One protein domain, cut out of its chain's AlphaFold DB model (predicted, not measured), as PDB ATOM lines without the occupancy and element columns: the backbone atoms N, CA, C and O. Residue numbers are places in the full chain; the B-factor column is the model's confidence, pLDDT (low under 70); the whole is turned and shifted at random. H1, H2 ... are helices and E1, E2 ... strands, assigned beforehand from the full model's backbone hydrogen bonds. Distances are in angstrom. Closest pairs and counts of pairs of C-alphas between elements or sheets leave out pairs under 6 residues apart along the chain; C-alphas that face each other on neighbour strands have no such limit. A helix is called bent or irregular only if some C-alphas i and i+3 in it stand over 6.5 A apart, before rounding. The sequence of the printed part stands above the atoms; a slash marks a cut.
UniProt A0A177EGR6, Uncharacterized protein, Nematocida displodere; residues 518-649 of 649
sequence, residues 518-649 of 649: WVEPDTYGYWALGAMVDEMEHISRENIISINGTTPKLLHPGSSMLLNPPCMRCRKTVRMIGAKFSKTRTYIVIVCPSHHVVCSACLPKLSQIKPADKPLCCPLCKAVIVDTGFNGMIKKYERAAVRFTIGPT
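This is residues 518 to 649 of the 649 residues of an uncharacterized protein of Nematocida displodere (UniProt A0A177EGR6). Two small halves rich in loops meet at the short helix H1: one half is the long hairpin E4 and E5 with H2 packed on E5, and the other holds the short hairpin E2 and E3 with H3 and H4. H1 packs on both E4 and H3, and the unnamed stretch from residue 547 to 573 passes from E1, at the end of H2, over to H3. The printed part has 132 residues with four named helices and five named strands in the order H1, H2, E1, H3, E2, E3, H4, E4, E5; each of the two sheets is a pair of antiparallel strands, E4 - E5 and E2 - E3. The class is mixed, helices and strands, although 54 residues, under half, are in named elements. The whole is compact, with a radius of gyration of the C-alphas of 14.8 A and spans of 37 by 36 by 29 A.

E4, residues 630 to 636, is 18.7 A long, and E5, residues 642 to 648, is 18.4 A long and ends with C-alpha 648 at (611.826, 501.856, 463.722). H1, residues 521 to 528, begins with C-alpha 521 at (628.677, 495.006, 459.715) and spans 11.2 A; it is irregular, with C-alphas 522 and 525 7.1 A apart. H2, residues 533 to 543, is 15.2 A long and is followed by E1, residues 544 to 546. H3 is residues 574 to 580, 10.3 A long. E2 is residues 588 to 590, E3 residues 597 to 599, and H4 residues 603 to 607.

The hairpin E4 and E5 is antiparallel at 151 degrees, with N 633 and O 645 2.7 A apart, within hydrogen-bond range. The closest C-alphas of H2 and E5 are those of Met 536 and Phe 644, 5.8 A apart. The closest of H1 and E4 are those of Thr 523 and Lys 635, 6.4 A apart. H1 and H2 are close but not clearly touching, with the C-alphas of Trp 527 and Val 533 7.5 A apart, and are about perpendicular at 82 degrees. H1 and H3 touch at a shallow tilt of 12 degrees, opposite ways; their closest C-alphas, of Pro 521 and Gly 578, are 5.0 A apart. The hairpin E2 and E3 is antiparallel at 146 degrees, with N 589 and O 598 2.8 A apart, within hydrogen-bond range. The closest C-alphas of E2 and H4 are those of Val 589 and Leu 603, 7.8 A apart. E2 and E4 are near each other, while E2 and E5 are apart. E1 pairs with no named strand, and it and H2 meet only through their link. In H2 every O i to N i+4 pair is within hydrogen-bond range; H1 has 2 of 4, H3 2 of 3, and H4 0 of 1 but 2 of 2 O i to N i+3 pairs.

The two C-alphas farthest apart, those of Asp 613 and Arg 639, are 45.0 A apart. The printed part has no cut and ends at residue 649, the chain's last. The long links are E1 to H3, 27 residues, and H4 to E4, 22 residues. The mean pLDDT of the printed part is 92.7, and no printed residue is under 70.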
ATOM      1  N   TRP A 518     621.093 497.515 466.657       97.31
ATOM      2  CA  TRP A 518     621.307 497.173 465.256       97.31
ATOM      3  C   TRP A 518     622.560 497.879 464.754       97.31
ATOM      4  O   TRP A 518     622.674 499.096 464.834       97.31
ATOM      5  N   VAL A 519     623.517 497.126 464.233       97.56
ATOM      6  CA  VAL A 519     624.830 497.637 463.839       97.56
ATOM      7  C   VAL A 519     625.135 497.162 462.429       97.56
ATOM      8  O   VAL A 519     625.060 495.965 462.142       97.56
ATOM      9  N   GLU A 520     625.450 498.081 461.522       96.62
ATOM     10  CA  GLU A 520     625.933 497.697 460.195       96.62
ATOM     11  C   GLU A 520     627.262 496.924 460.329       96.62
ATOM     12  O   GLU A 520     628.115 497.300 461.134       96.62
ATOM     13  N   PRO A 521     627.478 495.831 459.572       96.62
ATOM     14  CA  PRO A 521     628.677 495.006 459.715       96.62
ATOM     15  C   PRO A 521     629.993 495.793 459.674       96.62
ATOM     16  O   PRO A 521     630.886 495.532 460.479       96.62
ATOM     17  N   ASP A 522     630.086 496.795 458.799       95.12
ATOM     18  CA  ASP A 522     631.286 497.621 458.617       95.12
ATOM     19  C   ASP A 522     631.495 498.642 459.749       95.12
ATOM     20  O   ASP A 522     632.585 499.195 459.892       95.12
ATOM     21  N   THR A 523     630.468 498.898 460.568       96.31
ATOM     22  CA  THR A 523     630.529 499.810 461.719       96.31
ATOM     23  C   THR A 523     630.677 499.074 463.053       96.31
ATOM     24  O   THR A 523     630.962 499.702 464.072       96.31
ATOM     25  N   TYR A 524     630.572 497.739 463.059       97.38
ATOM     26  CA  TYR A 524     630.643 496.917 464.271       97.38
ATOM     27  C   TYR A 524     631.931 497.121 465.075       97.38
ATOM     28  O   TYR A 524     631.878 497.171 466.301       97.38
ATOM     29  N   GLY A 525     633.075 497.295 464.405       96.88
ATOM     30  CA  GLY A 525     634.353 497.555 465.074       96.88
ATOM     31  C   GLY A 525     634.342 498.834 465.920       96.88
ATOM     32  O   GLY A 525     634.861 498.820 467.031       96.88
ATOM     33  N   TYR A 526     633.690 499.904 465.449       96.88
ATOM     34  CA  TYR A 526     633.576 501.166 466.192       96.88
ATOM     35  C   TYR A 526     632.774 500.984 467.478       96.88
ATOM     36  O   TYR A 526     633.179 501.457 468.536       96.88
ATOM     37  N   TRP A 527     631.657 500.255 467.402       97.19
ATOM     38  CA  TRP A 527     630.885 499.914 468.590       97.19
ATOM     39  C   TRP A 527     631.677 499.009 469.534       97.19
ATOM     40  O   TRP A 527     631.781 499.326 470.709       97.19
ATOM     41  N   ALA A 528     632.278 497.923 469.041       96.94
ATOM     42  CA  ALA A 528     632.984 496.945 469.874       96.94
ATOM     43  C   ALA A 528     634.200 497.533 470.615       96.94
ATOM     44  O   ALA A 528     634.533 497.057 471.698       96.94
ATOM     45  N   LEU A 529     634.837 498.562 470.048       96.25
ATOM     46  CA  LEU A 529     635.958 499.293 470.651       96.25
ATOM     47  C   LEU A 529     635.524 500.435 471.589       96.25
ATOM     48  O   LEU A 529     636.383 501.106 472.150       96.25
ATOM     49  N   GLY A 530     634.222 500.694 471.748       96.12
ATOM     50  CA  GLY A 530     633.723 501.783 472.598       96.12
ATOM     51  C   GLY A 530     633.704 503.165 471.949       96.12
ATOM     52  O   GLY A 530     633.236 504.108 472.577       96.12
ATOM     53  N   ALA A 531     634.108 503.299 470.682       96.62
ATOM     54  CA  ALA A 531     634.192 504.593 469.994       96.62
ATOM     55  C   ALA A 531     632.829 505.286 469.794       96.62
ATOM     56  O   ALA A 531     632.783 506.470 469.481       96.62
ATOM     57  N   MET A 532     631.722 504.555 469.967       96.19
ATOM     58  CA  MET A 532     630.360 505.080 469.825       96.19
ATOM     59  C   MET A 532     629.690 505.436 471.160       96.19
ATOM     60  O   MET A 532     628.574 505.943 471.131       96.19
ATOM     61  N   VAL A 533     630.310 505.157 472.315       95.06
ATOM     62  CA  VAL A 533     629.650 505.288 473.631       95.06
ATOM     63  C   VAL A 533     629.206 506.728 473.898       95.06
ATOM     64  O   VAL A 533     628.029 506.948 474.174       95.06
ATOM     65  N   ASP A 534     630.090 507.708 473.706       95.25
ATOM     66  CA  ASP A 534     629.771 509.119 473.967       95.25
ATOM     67  C   ASP A 534     628.641 509.637 473.064       95.25
ATOM     68  O   ASP A 534     627.733 510.336 473.520       95.25
ATOM     69  N   GLU A 535     628.651 509.266 471.777       95.31
ATOM     70  CA  GLU A 535     627.586 509.632 470.836       95.31
ATOM     71  C   GLU A 535     626.262 508.959 471.210       95.31
ATOM     72  O   GLU A 535     625.209 509.597 471.194       95.31
ATOM     73  N   MET A 536     626.307 507.678 471.579       95.19
ATOM     74  CA  MET A 536     625.143 506.927 472.033       95.19
ATOM     75  C   MET A 536     624.509 507.570 473.275       95.19
ATOM     76  O   MET A 536     623.288 507.753 473.313       95.19
ATOM     77  N   GLU A 537     625.319 507.960 474.262       94.56
ATOM     78  CA  GLU A 537     624.871 508.657 475.472       94.56
ATOM     79  C   GLU A 537     624.338 510.061 475.175       94.56
ATOM     80  O   GLU A 537     623.333 510.485 475.749       94.56
ATOM     81  N   HIS A 538     624.986 510.800 474.274       94.25
ATOM     82  CA  HIS A 538     624.541 512.122 473.847       94.25
ATOM     83  C   HIS A 538     623.174 512.066 473.155       94.25
ATOM     84  O   HIS A 538     622.223 512.669 473.647       94.25
ATOM     85  N   ILE A 539     623.033 511.262 472.097       93.88
ATOM     86  CA  ILE A 539     621.769 511.101 471.362       93.88
ATOM     87  C   ILE A 539     620.662 510.575 472.278       93.88
ATOM     88  O   ILE A 539     619.519 511.010 472.163       93.88
ATOM     89  N   SER A 540     620.980 509.669 473.205       93.69
ATOM     90  CA  SER A 540     619.998 509.156 474.164       93.69
ATOM     91  C   SER A 540     619.516 510.230 475.132       93.69
ATOM     92  O   SER A 540     618.315 510.313 475.369       93.69
ATOM     93  N   ARG A 541     620.411 511.091 475.634       93.56
ATOM     94  CA  ARG A 541     620.022 512.250 476.454       93.56
ATOM     95  C   ARG A 541     619.169 513.256 475.688       93.56
ATOM     96  O   ARG A 541     618.312 513.873 476.301       93.56
ATOM     97  N   GLU A 542     619.392 513.417 474.385       92.62
ATOM     98  CA  GLU A 542     618.640 514.363 473.550       92.62
ATOM     99  C   GLU A 542     617.306 513.819 473.030       92.62
ATOM    100  O   GLU A 542     616.411 514.602 472.725       92.62
ATOM    101  N   ASN A 543     617.153 512.496 472.911       93.56
ATOM    102  CA  ASN A 543     615.993 511.889 472.247       93.56
ATOM    103  C   ASN A 543     615.130 511.006 473.155       93.56
ATOM    104  O   ASN A 543     613.995 510.704 472.781       93.56
ATOM    105  N   ILE A 544     615.624 510.604 474.330       93.50
ATOM    106  CA  ILE A 544     614.891 509.754 475.270       93.50
ATOM    107  C   ILE A 544     614.664 510.494 476.587       93.50
ATOM    108  O   ILE A 544     615.605 510.776 477.327       93.50
ATOM    109  N   ILE A 545     613.398 510.706 476.946       92.44
ATOM    110  CA  ILE A 545     613.045 511.105 478.310       92.44
ATOM    111  C   ILE A 545     613.079 509.881 479.234       92.44
ATOM    112  O   ILE A 545     612.374 508.897 479.007       92.44
ATOM    113  N   SER A 546     613.901 509.928 480.282       92.81
ATOM    114  CA  SER A 546     613.948 508.884 481.310       92.81
ATOM    115  C   SER A 546     613.166 509.303 482.544       92.81
ATOM    116  O   SER A 546     613.446 510.336 483.151       92.81
ATOM    117  N   ILE A 547     612.207 508.470 482.940       91.25
ATOM    118  CA  ILE A 547     611.299 508.759 484.054       91.25
ATOM    119  C   ILE A 547     611.985 508.672 485.424       91.25
ATOM    120  O   ILE A 547     611.488 509.234 486.392       91.25
ATOM    121  N   ASN A 548     613.154 508.035 485.512       88.44
ATOM    122  CA  ASN A 548     613.927 507.946 486.755       88.44
ATOM    123  C   ASN A 548     615.098 508.934 486.811       88.44
ATOM    124  O   ASN A 548     615.961 508.816 487.679       88.44
ATOM    125  N   GLY A 549     615.174 509.873 485.863       85.81
ATOM    126  CA  GLY A 549     616.254 510.860 485.756       85.81
ATOM    127  C   GLY A 549     617.614 510.285 485.338       85.81
ATOM    128  O   GLY A 549     618.510 511.035 484.963       85.81
ATOM    129  N   THR A 550     617.785 508.963 485.351       88.81
ATOM    130  CA  THR A 550     619.004 508.290 484.898       88.81
ATOM    131  C   THR A 550     618.971 508.083 483.389       88.81
ATOM    132  O   THR A 550     617.978 507.612 482.839       88.81
ATOM    133  N   THR A 551     620.061 508.419 482.696       88.25
ATOM    134  CA  THR A 551     620.171 508.132 481.256       88.25
ATOM    135  C   THR A 551     620.050 506.615 481.050       88.25
ATOM    136  O   THR A 551     620.723 505.870 481.770       88.25
ATOM    137  N   PRO A 552     619.196 506.129 480.126       89.31
ATOM    138  CA  PRO A 552     619.029 504.697 479.908       89.31
ATOM    139  C   PRO A 552     620.376 504.047 479.599       89.31
ATOM    140  O   PRO A 552     621.096 504.501 478.712       89.31
ATOM    141  N   LYS A 553     620.725 502.983 480.327       89.06
ATOM    142  CA  LYS A 553     621.963 502.244 480.072       89.06
ATOM    143  C   LYS A 553     621.802 501.447 478.783       89.06
ATOM    144  O   LYS A 553     621.138 500.413 478.769       89.06
ATOM    145  N   LEU A 554     622.397 501.941 477.708       89.62
ATOM    146  CA  LEU A 554     622.367 501.288 476.405       89.62
ATOM    147  C   LEU A 554     623.253 500.036 476.426       89.62
ATOM    148  O   LEU A 554     624.040 499.813 477.352       89.62
ATOM    149  N   LEU A 555     623.162 499.224 475.372       90.56
ATOM    150  CA  LEU A 555     624.058 498.088 475.149       90.56
ATOM    151  C   LEU A 555     625.475 498.584 474.793       90.56
ATOM    152  O   LEU A 555     625.879 498.583 473.629       90.56
ATOM    153  N   HIS A 556     626.209 499.055 475.802       92.50
ATOM    154  CA  HIS A 556     627.612 499.458 475.697       92.50
ATOM    155  C   HIS A 556     628.492 498.227 475.525       92.50
ATOM    156  O   HIS A 556     628.188 497.191 476.111       92.50
ATOM    157  N   PRO A 557     629.588 498.311 474.766       94.00
ATOM    158  CA  PRO A 557     630.502 497.193 474.668       94.00
ATOM    159  C   PRO A 557     631.147 496.879 476.031       94.00
ATOM    160  O   PRO A 557     631.529 497.778 476.779       94.00
ATOM    161  N   GLY A 558     631.295 495.594 476.354       91.00
ATOM    162  CA  GLY A 558     632.142 495.150 477.463       91.00
ATOM    163  C   GLY A 558     633.633 495.226 477.113       91.00
ATOM    164  O   GLY A 558     633.999 495.248 475.940       91.00
ATOM    165  N   SER A 559     634.505 495.189 478.122       89.44
ATOM    166  CA  SER A 559     635.962 495.347 477.958       89.44
ATOM    167  C   SER A 559     636.654 494.250 477.127       89.44
ATOM    168  O   SER A 559     637.813 494.406 476.763       89.44
ATOM    169  N   SER A 560     635.978 493.133 476.839       88.81
ATOM    170  CA  SER A 560     636.542 491.947 476.172       88.81
ATOM    171  C   SER A 560     635.720 491.489 474.960       88.81
ATOM    172  O   SER A 560     635.427 490.305 474.782       88.81
ATOM    173  N   MET A 561     635.321 492.431 474.105       93.25
ATOM    174  CA  MET A 561     634.561 492.110 472.898       93.25
ATOM    175  C   MET A 561     635.395 491.476 471.795       93.25
ATOM    176  O   MET A 561     636.454 491.968 471.411       93.25
ATOM    177  N   LEU A 562     634.834 490.440 471.175       94.38
ATOM    178  CA  LEU A 562     635.319 489.967 469.885       94.38
ATOM    179  C   LEU A 562     634.964 491.004 468.811       94.38
ATOM    180  O   LEU A 562     633.802 491.386 468.681       94.38
ATOM    181  N   LEU A 563     635.947 491.406 467.997       95.88
ATOM    182  CA  LEU A 563     635.747 492.320 466.858       95.88
ATOM    183  C   LEU A 563     635.008 491.668 465.680       95.88
ATOM    184  O   LEU A 563     634.516 492.355 464.792       95.88
ATOM    185  N   ASN A 564     634.940 490.337 465.655       97.00
ATOM    186  CA  ASN A 564     634.323 489.588 464.567       97.00
ATOM    187  C   ASN A 564     633.540 488.366 465.085       97.00
ATOM    188  O   ASN A 564     633.863 487.230 464.721       97.00
ATOM    189  N   PRO A 565     632.538 488.553 465.965       97.06
ATOM    190  CA  PRO A 565     631.810 487.437 466.546       97.06
ATOM    191  C   PRO A 565     630.990 486.702 465.472       97.06
ATOM    192  O   PRO A 565     630.493 487.314 464.518       97.06
ATOM    193  N   PRO A 566     630.805 485.382 465.608       97.81
ATOM    194  CA  PRO A 566     629.869 484.643 464.780       97.81
ATOM    195  C   PRO A 566     628.426 484.918 465.209       97.81
ATOM    196  O   PRO A 566     628.106 484.972 466.395       97.81
ATOM    197  N   CYS A 567     627.515 484.992 464.240       97.62
ATOM    198  CA  CYS A 567     626.086 484.916 464.509       97.62
ATOM    199  C   CYS A 567     625.778 483.615 465.261       97.62
ATOM    200  O   CYS A 567     626.052 482.522 464.758       97.62
ATOM    201  N   MET A 568     625.125 483.713 466.421       96.94
ATOM    202  CA  MET A 568     624.826 482.546 467.260       96.94
ATOM    203  C   MET A 568     623.922 481.502 466.580       96.94
ATOM    204  O   MET A 568     623.884 480.354 467.013       96.94
ATOM    205  N   ARG A 569     623.215 481.875 465.499       96.25
ATOM    206  CA  ARG A 569     622.342 480.978 464.726       96.25
ATOM    207  C   ARG A 569     623.017 480.402 463.480       96.25
ATOM    208  O   ARG A 569     623.081 479.187 463.352       96.25
ATOM    209  N   CYS A 570     623.489 481.239 462.551       96.69
ATOM    210  CA  CYS A 570     624.056 480.767 461.275       96.69
ATOM    211  C   CYS A 570     625.581 480.602 461.277       96.69
ATOM    212  O   CYS A 570     626.142 480.236 460.248       96.69
ATOM    213  N   ARG A 571     626.252 480.918 462.393       97.00
ATOM    214  CA  ARG A 571     627.710 480.851 462.596       97.00
ATOM    215  C   ARG A 571     628.564 481.722 461.662       97.00
ATOM    216  O   ARG A 571     629.773 481.783 461.846       97.00
ATOM    217  N   LYS A 572     627.966 482.456 460.714       97.19
ATOM    218  CA  LYS A 572     628.671 483.450 459.889       97.19
ATOM    219  C   LYS A 572     629.187 484.586 460.771       97.19
ATOM    220  O   LYS A 572     628.428 485.111 461.582       97.19
ATOM    221  N   THR A 573     630.448 484.960 460.594       97.56
ATOM    222  CA  THR A 573     631.070 486.089 461.301       97.56
ATOM    223  C   THR A 573     630.555 487.429 460.780       97.56
ATOM    224  O   THR A 573     630.034 487.493 459.664       97.56
ATOM    225  N   VAL A 574     630.700 488.500 461.565       96.69
ATOM    226  CA  VAL A 574     630.329 489.868 461.152       96.69
ATOM    227  C   VAL A 574     630.934 490.224 459.790       96.69
ATOM    228  O   VAL A 574     630.207 490.637 458.888       96.69
ATOM    229  N   ARG A 575     632.224 489.933 459.579       95.94
ATOM    230  CA  ARG A 575     632.917 490.153 458.299       95.94
ATOM    231  C   ARG A 575     632.289 489.370 457.143       95.94
ATOM    232  O   ARG A 575     632.118 489.901 456.050       95.94
ATOM    233  N   MET A 576     631.919 488.107 457.374       96.25
ATOM    234  CA  MET A 576     631.250 487.282 456.356       96.25
ATOM    235  C   MET A 576     629.838 487.774 456.034       96.25
ATOM    236  O   MET A 576     629.350 487.536 454.930       96.25
ATOM    237  N   ILE A 577     629.159 488.392 457.002       95.50
ATOM    238  CA  ILE A 577     627.842 488.995 456.798       95.50
ATOM    239  C   ILE A 577     628.001 490.262 455.952       95.50
ATOM    240  O   ILE A 577     627.336 490.353 454.928       95.50
ATOM    241  N   GLY A 578     628.940 491.155 456.280       93.81
ATOM    242  CA  GLY A 578     629.219 492.355 455.476       93.81
ATOM    243  C   GLY A 578     629.580 492.042 454.017       93.81
ATOM    244  O   GLY A 578     629.019 492.626 453.097       93.81
ATOM    245  N   ALA A 579     630.421 491.028 453.783       92.50
ATOM    246  CA  ALA A 579     630.877 490.674 452.435       92.50
ATOM    247  C   ALA A 579     629.780 490.129 451.493       92.50
ATOM    248  O   ALA A 579     629.961 490.135 450.277       92.50
ATOM    249  N   LYS A 580     628.664 489.603 452.021       85.12
ATOM    250  CA  LYS A 580     627.664 488.867 451.218       85.12
ATOM    251  C   LYS A 580     626.499 489.709 450.700       85.12
ATOM    252  O   LYS A 580     625.761 489.219 449.849       85.12
ATOM    253  N   PHE A 581     626.304 490.930 451.190       73.00
ATOM    254  CA  PHE A 581     625.079 491.687 450.927       73.00
ATOM    255  C   PHE A 581     625.383 493.103 450.440       73.00
ATOM    256  O   PHE A 581     625.200 494.074 451.163       73.00
ATOM    257  N   SER A 582     625.811 493.226 449.183       73.25
ATOM    258  CA  SER A 582     626.063 494.534 448.561       73.25
ATOM    259  C   SER A 582     624.789 495.292 448.158       73.25
ATOM    260  O   SER A 582     624.866 496.481 447.874       73.25
ATOM    261  N   LYS A 583     623.614 494.635 448.129       79.56
ATOM    262  CA  LYS A 583     622.357 495.238 447.631       79.56
ATOM    263  C   LYS A 583     621.296 495.528 448.695       79.56
ATOM    264  O   LYS A 583     620.473 496.413 448.494       79.56
ATOM    265  N   THR A 584     621.288 494.808 449.814       85.00
ATOM    266  CA  THR A 584     620.312 495.002 450.901       85.00
ATOM    267  C   THR A 584     621.056 495.359 452.172       85.00
ATOM    268  O   THR A 584     621.982 494.634 452.540       85.00
ATOM    269  N   ARG A 585     620.641 496.428 452.865       87.81
ATOM    270  CA  ARG A 585     621.214 496.766 454.173       87.81
ATOM    271  C   ARG A 585     621.061 495.568 455.099       87.81
ATOM    272  O   ARG A 585     619.950 495.106 455.353       87.81
ATOM    273  N   THR A 586     622.189 495.036 455.552       93.25
ATOM    274  CA  THR A 586     622.204 493.970 456.543       93.25
ATOM    275  C   THR A 586     622.696 494.520 457.853       93.25
ATOM    276  O   THR A 586     623.585 495.362 457.896       93.25
ATOM    277  N   TYR A 587     622.099 494.015 458.922       96.62
ATOM    278  CA  TYR A 587     622.451 494.393 460.276       96.62
ATOM    279  C   TYR A 587     622.901 493.180 461.074       96.62
ATOM    280  O   TYR A 587     622.383 492.062 460.918       96.62
ATOM    281  N   ILE A 588     623.860 493.444 461.946       97.06
ATOM    282  CA  ILE A 588     624.204 492.657 463.114       97.06
ATOM    283  C   ILE A 588     623.343 493.174 464.261       97.06
ATOM    284  O   ILE A 588     623.256 494.375 464.475       97.06
ATOM    285  N   VAL A 589     622.684 492.278 464.983       97.25
ATOM    286  CA  VAL A 589     621.772 492.629 466.069       97.25
ATOM    287  C   VAL A 589     622.345 492.093 467.374       97.25
ATOM    288  O   VAL A 589     622.542 490.882 467.525       97.25
ATOM    289  N   ILE A 590     622.622 492.995 468.310       97.31
ATOM    290  CA  ILE A 590     623.054 492.677 469.670       97.31
ATOM    291  C   ILE A 590     621.794 492.583 470.525       97.31
ATOM    292  O   ILE A 590     621.028 493.543 470.613       97.31
ATOM    293  N   VAL A 591     621.549 491.409 471.112       96.00
ATOM    294  CA  VAL A 591     620.219 491.077 471.660       96.00
ATOM    295  C   VAL A 591     620.128 491.046 473.183       96.00
ATOM    296  O   VAL A 591     619.055 490.800 473.718       96.00
ATOM    297  N   CYS A 592     621.233 491.214 473.908       94.81
ATOM    298  CA  CYS A 592     621.225 491.114 475.369       94.81
ATOM    299  C   CYS A 592     622.428 491.828 476.007       94.81
ATOM    300  O   CYS A 592     623.422 492.039 475.311       94.81
ATOM    301  N   PRO A 593     622.418 492.060 477.335       93.88
ATOM    302  CA  PRO A 593     623.554 492.635 478.069       93.88
ATOM    303  C   PRO A 593     624.839 491.796 478.045       93.88
ATOM    304  O   PRO A 593     625.915 492.317 478.292       93.88
ATOM    305  N   SER A 594     624.756 490.495 477.743       94.62
ATOM    306  CA  SER A 594     625.936 489.645 477.489       94.62
ATOM    307  C   SER A 594     626.444 489.744 476.047       94.62
ATOM    308  O   SER A 594     627.309 488.976 475.643       94.62
ATOM    309  N   HIS A 595     625.876 490.657 475.259       95.94
ATOM    310  CA  HIS A 595     626.334 491.025 473.924       95.94
ATOM    311  C   HIS A 595     626.305 489.909 472.879       95.94
ATOM    312  O   HIS A 595     627.061 489.915 471.910       95.94
ATOM    313  N   HIS A 596     625.410 488.936 473.047       96.62
ATOM    314  CA  HIS A 596     625.216 487.903 472.043       96.62
ATOM    315  C   HIS A 596     624.680 488.499 470.740       96.62
ATOM    316  O   HIS A 596     623.789 489.351 470.739       96.62
ATOM    317  N   VAL A 597     625.222 488.000 469.631       97.38
ATOM    318  CA  VAL A 597     625.006 488.544 468.294       97.38
ATOM    319  C   VAL A 597     624.172 487.598 467.433       97.38
ATOM    320  O   VAL A 597     624.479 486.409 467.292       97.38
ATOM    321  N   VAL A 598     623.151 488.136 466.766       97.38
ATOM    322  CA  VAL A 598     622.413 487.472 465.685       97.38
ATOM    323  C   VAL A 598     622.402 488.356 464.441       97.38
ATOM    324  O   VAL A 598     622.354 489.571 464.548       97.38
ATOM    325  N   CYS A 599     622.459 487.785 463.238       97.31
ATOM    326  CA  CYS A 599     622.231 488.588 462.040       97.31
ATOM    327  C   CYS A 599     620.731 488.861 461.859       97.31
ATOM    328  O   CYS A 599     619.901 488.012 462.186       97.31
ATOM    329  N   SER A 600     620.391 490.010 461.285       95.56
ATOM    330  CA  SER A 600     619.015 490.408 460.936       95.56
ATOM    331  C   SER A 600     618.227 489.300 460.217       95.56
ATOM    332  O   SER A 600     617.103 489.000 460.598       95.56
ATOM    333  N   ALA A 601     618.842 488.575 459.273       95.19
ATOM    334  CA  ALA A 601     618.205 487.444 458.576       95.19
ATOM    335  C   ALA A 601     617.890 486.221 459.472       95.19
ATOM    336  O   ALA A 601     617.086 485.357 459.108       95.19
ATOM    337  N   CYS A 602     618.550 486.096 460.625       96.31
ATOM    338  CA  CYS A 602     618.313 485.029 461.596       96.31
ATOM    339  C   CYS A 602     617.426 485.455 462.768       96.31
ATOM    340  O   CYS A 602     616.903 484.565 463.436       96.31
ATOM    341  N   LEU A 603     617.234 486.753 463.019       94.69
ATOM    342  CA  LEU A 603     616.422 487.241 464.135       94.69
ATOM    343  C   LEU A 603     614.954 486.757 464.055       94.69
ATOM    344  O   LEU A 603     614.507 486.150 465.029       94.69
ATOM    345  N   PRO A 604     614.233 486.844 462.913       94.00
ATOM    346  CA  PRO A 604     612.877 486.287 462.797       94.00
ATOM    347  C   PRO A 604     612.810 484.766 462.999       94.00
ATOM    348  O   PRO A 604     611.791 484.217 463.396       94.00
ATOM    349  N   LYS A 605     613.913 484.048 462.759       95.00
ATOM    350  CA  LYS A 605     613.973 482.598 463.004       95.00
ATOM    351  C   LYS A 605     614.084 482.276 464.495       95.00
ATOM    352  O   LYS A 605     613.791 481.151 464.882       95.00
ATOM    353  N   LEU A 606     614.515 483.227 465.330       90.81
ATOM    354  CA  LEU A 606     614.511 483.066 466.785       90.81
ATOM    355  C   LEU A 606     613.097 483.189 467.357       90.81
ATOM    356  O   LEU A 606     612.765 482.449 468.280       90.81
ATOM    357  N   SER A 607     612.253 484.064 466.799       86.62
ATOM    358  CA  SER A 607     610.863 484.206 467.251       86.62
ATOM    359  C   SER A 607     609.994 483.001 466.881       86.62
ATOM    360  O   SER A 607     609.110 482.644 467.652       86.62
ATOM    361  N   GLN A 608     610.290 482.309 465.776       90.19
ATOM    362  CA  GLN A 608     609.565 481.101 465.343       90.19
ATOM    363  C   GLN A 608     609.756 479.877 466.254       90.19
ATOM    364  O   GLN A 608     608.916 478.986 466.261       90.19
ATOM    365  N   ILE A 609     610.850 479.803 467.020       87.31
ATOM    366  CA  ILE A 609     611.160 478.640 467.882       87.31
ATOM    367  C   ILE A 609     610.333 478.664 469.180       87.31
ATOM    368  O   ILE A 609     610.310 477.713 469.961       87.31
ATOM    369  N   LYS A 610     609.656 479.775 469.443       85.25
ATOM    370  CA  LYS A 610     609.113 480.104 470.748       85.25
ATOM    371  C   LYS A 610     607.587 479.922 470.771       85.25
ATOM    372  O   LYS A 610     606.917 480.369 469.842       85.25
ATOM    373  N   PRO A 611     607.012 479.351 471.849       86.56
ATOM    374  CA  PRO A 611     605.567 479.379 472.072       86.56
ATOM    375  C   PRO A 611     605.044 480.821 472.119       86.56
ATOM    376  O   PRO A 611     605.721 481.695 472.668       86.56
ATOM    377  N   ALA A 612     603.832 481.057 471.606       82.44
ATOM    378  CA  ALA A 612     603.227 482.391 471.527       82.44
ATOM    379  C   ALA A 612     603.227 483.152 472.872       82.44
ATOM    380  O   ALA A 612     603.396 484.367 472.878       82.44
ATOM    381  N   ASP A 613     603.150 482.425 473.992       83.25
ATOM    382  CA  ASP A 613     602.942 482.999 475.329       83.25
ATOM    383  C   ASP A 613     604.222 483.233 476.150       83.25
ATOM    384  O   ASP A 613     604.164 483.770 477.253       83.25
ATOM    385  N   LYS A 614     605.399 482.809 475.674       88.38
ATOM    386  CA  LYS A 614     606.653 483.050 476.422       88.38
ATOM    387  C   LYS A 614     607.209 484.445 476.091       88.38
ATOM    388  O   LYS A 614     606.696 485.086 475.181       88.38
ATOM    389  N   PRO A 615     608.254 484.964 476.749       89.94
ATOM    390  CA  PRO A 615     609.075 486.068 476.231       89.94
ATOM    391  C   PRO A 615     610.146 485.561 475.247       89.94
ATOM    392  O   PRO A 615     610.503 484.382 475.259       89.94
ATOM    393  N   LEU A 616     610.605 486.410 474.312       91.94
ATOM    394  CA  LEU A 616     611.746 486.053 473.460       91.94
ATOM    395  C   LEU A 616     612.999 486.142 474.322       91.94
ATOM    396  O   LEU A 616     613.219 487.161 474.957       91.94
ATOM    397  N   CYS A 617     613.794 485.080 474.373       94.44
ATOM    398  CA  CYS A 617     614.998 485.032 475.195       94.44
ATOM    399  C   CYS A 617     616.219 484.759 474.323       94.44
ATOM    400  O   CYS A 617     616.159 483.992 473.359       94.44
ATOM    401  N   CYS A 618     617.357 485.327 474.708       95.50
ATOM    402  CA  CYS A 618     618.645 484.960 474.156       95.50
ATOM    403  C   CYS A 618     618.880 483.454 474.394       95.50
ATOM    404  O   CYS A 618     618.832 483.003 475.540       95.50
ATOM    405  N   PRO A 619     619.168 482.646 473.357       94.69
ATOM    406  CA  PRO A 619     619.336 481.205 473.521       94.69
ATOM    407  C   PRO A 619     620.542 480.840 474.399       94.69
ATOM    408  O   PRO A 619     620.518 479.772 475.014       94.69
ATOM    409  N   LEU A 620     621.539 481.733 474.484       95.88
ATOM    410  CA  LEU A 620     622.800 481.528 475.199       95.88
ATOM    411  C   LEU A 620     622.709 481.915 476.685       95.88
ATOM    412  O   LEU A 620     622.935 481.064 477.534       95.88
ATOM    413  N   CYS A 621     622.316 483.151 477.011       95.94
ATOM    414  CA  CYS A 621     622.241 483.626 478.409       95.94
ATOM    415  C   CYS A 621     620.831 483.660 479.011       95.94
ATOM    416  O   CYS A 621     620.673 484.055 480.159       95.94
ATOM    417  N   LYS A 622     619.794 483.304 478.242       95.06
ATOM    418  CA  LYS A 622     618.374 483.355 478.644       95.06
ATOM    419  C   LYS A 622     617.816 484.748 478.966       95.06
ATOM    420  O   LYS A 622     616.625 484.849 479.243       95.06
ATOM    421  N   ALA A 623     618.614 485.812 478.840       94.00
ATOM    422  CA  ALA A 623     618.141 487.188 478.976       94.00
ATOM    423  C   ALA A 623     616.970 487.468 478.022       94.00
ATOM    424  O   ALA A 623     617.001 487.050 476.862       94.00
ATOM    425  N   VAL A 624     615.947 488.164 478.516       92.56
ATOM    426  CA  VAL A 624     614.782 488.560 477.719       92.56
ATOM    427  C   VAL A 624     615.204 489.592 476.674       92.56
ATOM    428  O   VAL A 624     615.881 490.565 476.992       92.56
ATOM    429  N   ILE A 625     614.796 489.355 475.433       92.00
ATOM    430  CA  ILE A 625     614.946 490.245 474.288       92.00
ATOM    431  C   ILE A 625     613.636 491.020 474.175       92.00
ATOM    432  O   ILE A 625     612.591 490.426 473.895       92.00
ATOM    433  N   VAL A 626     613.695 492.325 474.434       89.50
ATOM    434  CA  VAL A 626     612.538 493.219 474.338       89.50
ATOM    435  C   VAL A 626     612.504 493.824 472.937       89.50
ATOM    436  O   VAL A 626     613.528 494.272 472.427       89.50
ATOM    437  N   ASP A 627     611.330 493.819 472.317       87.62
ATOM    438  CA  ASP A 627     611.076 494.503 471.053       87.62
ATOM    439  C   ASP A 627     609.968 495.533 471.277       87.62
ATOM    440  O   ASP A 627     608.809 495.170 471.476       87.62
ATOM    441  N   THR A 628     610.345 496.811 471.301       84.69
ATOM    442  CA  THR A 628     609.402 497.931 471.420       84.69
ATOM    443  C   THR A 628     608.993 498.492 470.054       84.69
ATOM    444  O   THR A 628     608.304 499.508 469.990       84.69
ATOM    445  N   GLY A 629     609.446 497.884 468.949       88.31
ATOM    446  CA  GLY A 629     609.340 498.427 467.593       88.31
ATOM    447  C   GLY A 629     610.363 499.525 467.273       88.31
ATOM    448  O   GLY A 629     610.516 499.884 466.108       88.31
ATOM    449  N   PHE A 630     611.095 500.028 468.275       91.69
ATOM    450  CA  PHE A 630     612.135 501.046 468.124       91.69
ATOM    451  C   PHE A 630     613.448 500.575 468.734       91.69
ATOM    452  O   PHE A 630     613.495 500.063 469.854       91.69
ATOM    453  N   ASN A 631     614.535 500.761 467.992       93.56
ATOM    454  CA  ASN A 631     615.837 500.231 468.361       93.56
ATOM    455  C   ASN A 631     616.944 501.260 468.114       93.56
ATOM    456  O   ASN A 631     616.826 502.152 467.271       93.56
ATOM    457  N   GLY A 632     618.035 501.119 468.869       95.19
ATOM    458  CA  GLY A 632     619.269 501.833 468.571       95.19
ATOM    459  C   GLY A 632     619.883 501.283 467.285       95.19
ATOM    460  O   GLY A 632     619.904 500.069 467.077       95.19
ATOM    461  N   MET A 633     620.390 502.163 466.430       96.38
ATOM    462  CA  MET A 633     620.990 501.836 465.141       96.38
ATOM    463  C   MET A 633     622.329 502.550 464.976       96.38
ATOM    464  O   MET A 633     622.378 503.778 465.019       96.38
ATOM    465  N   ILE A 634     623.392 501.794 464.708       96.31
ATOM    466  CA  ILE A 634     624.714 502.305 464.338       96.31
ATOM    467  C   ILE A 634     624.933 502.026 462.856       96.31
ATOM    468  O   ILE A 634     625.056 500.872 462.435       96.31
ATOM    469  N   LYS A 635     624.987 503.086 462.052       95.50
ATOM    470  CA  LYS A 635     625.094 502.992 460.591       95.50
ATOM    471  C   LYS A 635     626.057 504.023 460.024       95.50
ATOM    472  O   LYS A 635     626.325 505.050 460.652       95.50
ATOM    473  N   LYS A 636     626.581 503.735 458.838       93.12
ATOM    474  CA  LYS A 636     627.471 504.622 458.094       93.12
ATOM    475  C   LYS A 636     626.642 505.564 457.221       93.12
ATOM    476  O   LYS A 636     625.785 505.128 456.456       93.12
ATOM    477  N   TYR A 637     626.902 506.860 457.330       91.31
ATOM    478  CA  TYR A 637     626.300 507.895 456.496       91.31
ATOM    479  C   TYR A 637     627.217 508.274 455.326       91.31
ATOM    480  O   TYR A 637     628.390 507.880 455.260       91.31
ATOM    481  N   GLU A 638     626.674 509.054 454.388       81.06
ATOM    482  CA  GLU A 638     627.449 509.698 453.327       81.06
ATOM    483  C   GLU A 638     628.643 510.441 453.951       81.06
ATOM    484  O   GLU A 638     628.503 511.084 454.992       81.06
ATOM    485  N   ARG A 639     629.834 510.323 453.344       83.38
ATOM    486  CA  ARG A 639     631.142 510.780 453.882       83.38
ATOM    487  C   ARG A 639     631.777 509.901 454.966       83.38
ATOM    488  O   ARG A 639     632.680 510.347 455.662       83.38
ATOM    489  N   ALA A 640     631.347 508.647 455.085       83.12
ATOM    490  CA  ALA A 640     631.944 507.655 455.981       83.12
ATOM    491  C   ALA A 640     631.841 507.955 457.487       83.12
ATOM    492  O   ALA A 640     632.456 507.245 458.281       83.12
ATOM    493  N   ALA A 641     631.016 508.924 457.887       92.06
ATOM    494  CA  ALA A 641     630.694 509.145 459.290       92.06
ATOM    495  C   ALA A 641     629.855 507.972 459.820       92.06
ATOM    496  O   ALA A 641     628.805 507.646 459.261       92.06
ATOM    497  N   VAL A 642     630.314 507.340 460.895       93.31
ATOM    498  CA  VAL A 642     629.509 506.389 461.668       93.31
ATOM    499  C   VAL A 642     628.681 507.196 462.655       93.31
ATOM    500  O   VAL A 642     629.206 508.120 463.267       93.31
ATOM    501  N   ARG A 643     627.386 506.897 462.758       95.94
ATOM    502  CA  ARG A 643     626.470 507.616 463.646       95.94
ATOM    503  C   ARG A 643     625.542 506.665 464.372       95.94
ATOM    504  O   ARG A 643     625.142 505.638 463.811       95.94
ATOM    505  N   PHE A 644     625.142 507.061 465.571       95.94
ATOM    506  CA  PHE A 644     624.068 506.416 466.313       95.94
ATOM    507  C   PHE A 644     622.741 507.148 466.089       95.94
ATOM    508  O   PHE A 644     622.665 508.372 466.105       95.94
ATOM    509  N   THR A 645     621.673 506.390 465.864       95.38
ATOM    510  CA  THR A 645     620.303 506.903 465.727       95.38
ATOM    511  C   THR A 645     619.322 505.966 466.409       95.38
ATOM    512  O   THR A 645     619.611 504.782 466.554       95.38
ATOM    513  N   ILE A 646     618.150 506.464 466.791       94.88
ATOM    514  CA  ILE A 646     617.043 505.637 467.279       94.88
ATOM    515  C   ILE A 646     615.938 505.697 466.228       94.88
ATOM    516  O   ILE A 646     615.602 506.776 465.742       94.88
ATOM    517  N   GLY A 647     615.392 504.550 465.841       91.88
ATOM    518  CA  GLY A 647     614.343 504.509 464.828       91.88
ATOM    519  C   GLY A 647     613.617 503.170 464.761       91.88
ATOM    520  O   GLY A 647     613.977 502.243 465.493       91.88
ATOM    521  N   PRO A 648     612.572 503.089 463.922       91.25
ATOM    522  CA  PRO A 648     611.826 501.856 463.722       91.25
ATOM    523  C   PRO A 648     612.693 500.801 463.022       91.25
ATOM    524  O   PRO A 648     613.561 501.151 462.217       91.25
ATOM    525  N   THR A 649     612.460 499.527 463.346       81.06
ATOM    526  CA  THR A 649     613.112 498.367 462.699       81.06
ATOM    527  C   THR A 649     612.490 497.940 461.391       81.06
ATOM    528  O   THR A 649     611.245 498.009 461.290       81.06
TER     529      THR A 649